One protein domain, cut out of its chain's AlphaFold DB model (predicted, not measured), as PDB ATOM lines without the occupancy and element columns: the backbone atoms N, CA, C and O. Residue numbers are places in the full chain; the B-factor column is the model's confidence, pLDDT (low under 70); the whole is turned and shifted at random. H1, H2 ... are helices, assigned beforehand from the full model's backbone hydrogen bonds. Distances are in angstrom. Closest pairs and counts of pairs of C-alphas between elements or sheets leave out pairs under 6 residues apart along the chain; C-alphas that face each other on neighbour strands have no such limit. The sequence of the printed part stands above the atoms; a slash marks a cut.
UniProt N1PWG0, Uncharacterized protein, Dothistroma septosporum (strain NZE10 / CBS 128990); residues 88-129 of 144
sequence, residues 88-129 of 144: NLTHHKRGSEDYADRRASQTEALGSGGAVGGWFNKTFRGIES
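This is residues 88 to 129 of the 144 residues of an uncharacterized protein of Dothistroma septosporum (strain NZE10 / CBS 128990) (UniProt N1PWG0). Picture a thin rod in which the longest helix, H2, makes the middle, with the small H1 near one end and H3 toward the other; the helices follow one another without packing into a core. Beyond H3 residues 125 to 129 fold back. The printed part has 42 residues with three named helices, H1, H2 and H3 in that order, no named strand, and the class is all helix. It is extended, with a radius of gyration of the C-alphas of 15.1 A and spans of 42 by 16 by 11 A.

Start at H2, residues 99 to 111, of which 104 to 111 stand free. H1, residues 88 to 92, is close to H2 but not clearly touching; their closest C-alphas, His 92 and Tyr 99, are 6.5 A apart. H3, residues 115 to 124, is apart from both. In H2 and H3 every O i to N i+4 pair is within hydrogen-bond range; in H1 0 of 1 is, but 2 of 2 O i to N i+3 pairs are.

Find C-alpha 99 at (-15.718, 8.569, 94.461); from there H2 runs 18.2 A to C-alpha 111. H1 begins at C-alpha 88 and spans 7.2 A. H3 runs 14.3 A to C-alpha 124 at (4.921, -11.540, 72.215).

The C-alphas farthest apart, Thr 90 and Gly 126, are 42.5 A apart. The printed part has no cut; the link from H1 to H2 is short and that from H2 to H3 tight. Look for pLDDT under 70 at residues 108 to 116 and 127 to 129.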
ATOM      1  N   ASN A  88     -25.670  -0.491  97.625       73.25
ATOM      2  CA  ASN A  88     -24.241  -0.291  97.389       73.25
ATOM      3  C   ASN A  88     -23.958   0.629  96.178       73.25
ATOM      4  O   ASN A  88     -22.923   1.281  96.104       73.25
ATOM      5  N   LEU A  89     -24.897   0.768  95.232       76.31
ATOM      6  CA  LEU A  89     -24.691   1.601  94.037       76.31
ATOM      7  C   LEU A  89     -24.615   3.098  94.357       76.31
ATOM      8  O   LEU A  89     -24.037   3.850  93.575       76.31
ATOM      9  N   THR A  90     -25.185   3.545  95.476       78.19
ATOM     10  CA  THR A  90     -25.107   4.949  95.911       78.19
ATOM     11  C   THR A  90     -23.667   5.360  96.211       78.19
ATOM     12  O   THR A  90     -23.271   6.456  95.820       78.19
ATOM     13  N   HIS A  91     -22.857   4.454  96.766       74.50
ATOM     14  CA  HIS A  91     -21.430   4.667  97.028       74.50
ATOM     15  C   HIS A  91     -20.587   4.749  95.751       74.50
ATOM     16  O   HIS A  91     -19.484   5.292  95.775       74.50
ATOM     17  N   HIS A  92     -21.106   4.262  94.623       73.88
ATOM     18  CA  HIS A  92     -20.453   4.337  93.314       73.88
ATOM     19  C   HIS A  92     -20.906   5.536  92.470       73.88
ATOM     20  O   HIS A  92     -20.369   5.760  91.380       73.88
ATOM     21  N   LYS A  93     -21.893   6.311  92.934       82.25
ATOM     22  CA  LYS A  93     -22.341   7.504  92.213       82.25
ATOM     23  C   LYS A  93     -21.264   8.582  92.243       82.25
ATOM     24  O   LYS A  93     -20.556   8.758  93.227       82.25
ATOM     25  N   ARG A  94     -21.188   9.345  91.152       79.62
ATOM     26  CA  ARG A  94     -20.351  10.542  91.074       79.62
ATOM     27  C   ARG A  94     -20.751  11.508  92.192       79.62
ATOM     28  O   ARG A  94     -21.905  11.923  92.231       79.62
ATOM     29  N   GLY A  95     -19.799  11.839  93.062       77.44
ATOM     30  CA  GLY A  95     -20.017  12.706  94.223       77.44
ATOM     31  C   GLY A  95     -20.250  11.976  95.548       77.44
ATOM     32  O   GLY A  95     -20.531  12.644  96.536       77.44
ATOM     33  N   SER A  96     -20.138  10.642  95.600       81.31
ATOM     34  CA  SER A  96     -19.932   9.962  96.883       81.31
ATOM     35  C   SER A  96     -18.562  10.329  97.463       81.31
ATOM     36  O   SER A  96     -17.639  10.651  96.713       81.31
ATOM     37  N   GLU A  97     -18.448  10.282  98.789       81.44
ATOM     38  CA  GLU A  97     -17.237  10.642  99.540       81.44
ATOM     39  C   GLU A  97     -15.991   9.928  98.989       81.44
ATOM     40  O   GLU A  97     -15.010  10.574  98.635       81.44
ATOM     41  N   ASP A  98     -16.103   8.625  98.715       80.62
ATOM     42  CA  ASP A  98     -14.999   7.810  98.187       80.62
ATOM     43  C   ASP A  98     -14.903   7.795  96.645       80.62
ATOM     44  O   ASP A  98     -14.206   6.957  96.057       80.62
ATOM     45  N   TYR A  99     -15.671   8.628  95.929       82.00
ATOM     46  CA  TYR A  99     -15.718   8.569  94.461       82.00
ATOM     47  C   TYR A  99     -14.367   8.917  93.827       82.00
ATOM     48  O   TYR A  99     -13.977   8.293  92.837       82.00
ATOM     49  N   ALA A 100     -13.673   9.918  94.375       81.12
ATOM     50  CA  ALA A 100     -12.393  10.391  93.856       81.12
ATOM     51  C   ALA A 100     -11.303   9.322  94.004       81.12
ATOM     52  O   ALA A 100     -10.668   8.966  93.010       81.12
ATOM     53  N   ASP A 101     -11.178   8.738  95.195       82.44
ATOM     54  CA  ASP A 101     -10.170   7.719  95.500       82.44
ATOM     55  C   ASP A 101     -10.395   6.442  94.695       82.44
ATOM     56  O   ASP A 101      -9.467   5.899  94.103       82.44
ATOM     57  N   ARG A 102     -11.652   6.000  94.566       80.62
ATOM     58  CA  ARG A 102     -11.999   4.829  93.748       80.62
ATOM     59  C   ARG A 102     -11.735   5.059  92.259       80.62
ATOM     60  O   ARG A 102     -11.384   4.127  91.535       80.62
ATOM     61  N   ARG A 103     -11.927   6.288  91.774       80.19
ATOM     62  CA  ARG A 103     -11.616   6.650  90.386       80.19
ATOM     63  C   ARG A 103     -10.106   6.690  90.160       80.19
ATOM     64  O   ARG A 103      -9.663   6.171  89.140       80.19
ATOM     65  N   ALA A 104      -9.346   7.245  91.102       79.62
ATOM     66  CA  ALA A 104      -7.886   7.252  91.071       79.62
ATOM     67  C   ALA A 104      -7.324   5.819  91.099       79.62
ATOM     68  O   ALA A 104      -6.553   5.436  90.217       79.62
ATOM     69  N   SER A 105      -7.820   4.973  92.007       75.56
ATOM     70  CA  SER A 105      -7.414   3.568  92.093       75.56
ATOM     71  C   SER A 105      -7.790   2.779  90.836       75.56
ATOM     72  O   SER A 105      -7.064   1.879  90.422       75.56
ATOM     73  N   GLN A 106      -8.919   3.103  90.196       73.44
ATOM     74  CA  GLN A 106      -9.316   2.481  88.933       73.44
ATOM     75  C   GLN A 106      -8.387   2.894  87.787       73.44
ATOM     76  O   GLN A 106      -8.021   2.051  86.968       73.44
ATOM     77  N   THR A 107      -7.994   4.168  87.715       72.75
ATOM     78  CA  THR A 107      -7.031   4.626  86.707       72.75
ATOM     79  C   THR A 107      -5.654   4.002  86.907       72.75
ATOM     80  O   THR A 107      -5.033   3.603  85.925       72.75
ATOM     81  N   GLU A 108      -5.210   3.817  88.149       68.38
ATOM     82  CA  GLU A 108      -3.954   3.122  88.457       68.38
ATOM     83  C   GLU A 108      -4.024   1.624  88.128       68.38
ATOM     84  O   GLU A 108      -3.093   1.073  87.539       68.38
ATOM     85  N   ALA A 109      -5.161   0.974  88.401       64.25
ATOM     86  CA  ALA A 109      -5.398  -0.425  88.042       64.25
ATOM     87  C   ALA A 109      -5.490  -0.664  86.523       64.25
ATOM     88  O   ALA A 109      -5.207  -1.766  86.060       64.25
ATOM     89  N   LEU A 110      -5.894   0.343  85.742       62.97
ATOM     90  CA  LEU A 110      -5.931   0.277  84.276       62.97
ATOM     91  C   LEU A 110      -4.591   0.668  83.638       62.97
ATOM     92  O   LEU A 110      -4.229   0.114  82.601       62.97
ATOM     93  N   GLY A 111      -3.854   1.603  84.246       60.94
ATOM     94  CA  GLY A 111      -2.507   1.992  83.817       60.94
ATOM     95  C   GLY A 111      -1.479   0.887  84.064       60.94
ATOM     96  O   GLY A 111      -0.604   0.642  83.234       60.94
ATOM     97  N   SER A 112      -1.647   0.141  85.156       59.22
ATOM     98  CA  SER A 112      -1.010  -1.154  85.362       59.22
ATOM     99  C   SER A 112      -1.764  -2.200  84.546       59.22
ATOM    100  O   SER A 112      -2.571  -2.954  85.082       59.22
ATOM    101  N   GLY A 113      -1.550  -2.235  83.226       61.09
ATOM    102  CA  GLY A 113      -1.999  -3.362  82.408       61.09
ATOM    103  C   GLY A 113      -1.567  -4.642  83.117       61.09
ATOM    104  O   GLY A 113      -0.365  -4.879  83.234       61.09
ATOM    105  N   GLY A 114      -2.542  -5.359  83.696       67.88
ATOM    106  CA  GLY A 114      -2.307  -6.265  84.825       67.88
ATOM    107  C   GLY A 114      -1.170  -7.248  84.569       67.88
ATOM    108  O   GLY A 114      -0.827  -7.499  83.420       67.88
ATOM    109  N   ALA A 115      -0.591  -7.837  85.617       67.81
ATOM    110  CA  ALA A 115       0.645  -8.632  85.535       67.81
ATOM    111  C   ALA A 115       0.732  -9.598  84.325       67.81
ATOM    112  O   ALA A 115       1.792  -9.749  83.721       67.81
ATOM    113  N   VAL A 116      -0.397 -10.190  83.917       69.06
ATOM    114  CA  VAL A 116      -0.513 -11.055  82.729       69.06
ATOM    115  C   VAL A 116      -0.413 -10.286  81.401       69.06
ATOM    116  O   VAL A 116       0.263 -10.739  80.481       69.06
ATOM    117  N   GLY A 117      -1.042  -9.117  81.288       71.69
ATOM    118  CA  GLY A 117      -0.933  -8.230  80.126       71.69
ATOM    119  C   GLY A 117       0.464  -7.625  79.980       71.69
ATOM    120  O   GLY A 117       0.988  -7.567  78.869       71.69
ATOM    121  N   GLY A 118       1.106  -7.256  81.092       73.06
ATOM    122  CA  GLY A 118       2.515  -6.846  81.103       73.06
ATOM    123  C   GLY A 118       3.451  -7.959  80.616       73.06
ATOM    124  O   GLY A 118       4.313  -7.716  79.772       73.06
ATOM    125  N   TRP A 119       3.234  -9.197  81.073       81.00
ATOM    126  CA  TRP A 119       3.984 -10.365  80.604       81.00
ATOM    127  C   TRP A 119       3.750 -10.655  79.114       81.00
ATOM    128  O   TRP A 119       4.723 -10.773  78.377       81.00
ATOM    129  N   PHE A 120       2.495 -10.698  78.650       77.94
ATOM    130  CA  PHE A 120       2.162 -10.989  77.250       77.94
ATOM    131  C   PHE A 120       2.707  -9.930  76.280       77.94
ATOM    132  O   PHE A 120       3.259 -10.260  75.230       77.94
ATOM    133  N   ASN A 121       2.603  -8.646  76.637       77.19
ATOM    134  CA  ASN A 121       3.174  -7.567  75.829       77.19
ATOM    135  C   ASN A 121       4.710  -7.653  75.773       77.19
ATOM    136  O   ASN A 121       5.291  -7.382  74.722       77.19
ATOM    137  N   LYS A 122       5.363  -8.089  76.860       72.88
ATOM    138  CA  LYS A 122       6.816  -8.295  76.906       72.88
ATOM    139  C   LYS A 122       7.264  -9.505  76.082       72.88
ATOM    140  O   LYS A 122       8.269  -9.411  75.386       72.88
ATOM    141  N   THR A 123       6.539 -10.624  76.135       75.19
ATOM    142  CA  THR A 123       6.938 -11.870  75.457       75.19
ATOM    143  C   THR A 123       6.577 -11.906  73.979       75.19
ATOM    144  O   THR A 123       7.381 -12.377  73.183       75.19
ATOM    145  N   PHE A 124       5.404 -11.405  73.594       80.19
ATOM    146  CA  PHE A 124       4.921 -11.540  72.215       80.19
ATOM    147  C   PHE A 124       4.990 -10.256  71.399       80.19
ATOM    148  O   PHE A 124       5.027 -10.318  70.174       80.19
ATOM    149  N   ARG A 125       4.992  -9.087  72.048       77.69
ATOM    150  CA  ARG A 125       4.991  -7.796  71.341       77.69
ATOM    151  C   ARG A 125       6.300  -7.028  71.486       77.69
ATOM    152  O   ARG A 125       6.479  -6.045  70.778       77.69
ATOM    153  N   GLY A 126       7.194  -7.458  72.382       71.94
ATOM    154  CA  GLY A 126       8.466  -6.783  72.652       71.94
ATOM    155  C   GLY A 126       8.305  -5.356  73.188       71.94
ATOM    156  O   GLY A 126       9.225  -4.557  73.066       71.94
ATOM    157  N   ILE A 127       7.138  -5.009  73.746       67.50
ATOM    158  CA  ILE A 127       6.878  -3.661  74.261       67.50
ATOM    159  C   ILE A 127       7.387  -3.609  75.699       67.50
ATOM    160  O   ILE A 127       6.770  -4.152  76.618       67.50
ATOM    161  N   GLU A 128       8.536  -2.972  75.888       59.28
ATOM    162  CA  GLU A 128       9.071  -2.640  77.203       59.28
ATOM    163  C   GLU A 128       8.194  -1.542  77.820       59.28
ATOM    164  O   GLU A 128       7.969  -0.504  77.203       59.28
ATOM    165  N   SER A 129       7.644  -1.772  79.017       55.56
ATOM    166  CA  SER A 129       6.867  -0.744  79.717       55.56
ATOM    167  C   SER A 129       7.806   0.401  80.127       55.56
ATOM    168  O   SER A 129       8.734   0.149  80.906       55.56
TER     169      SER A 129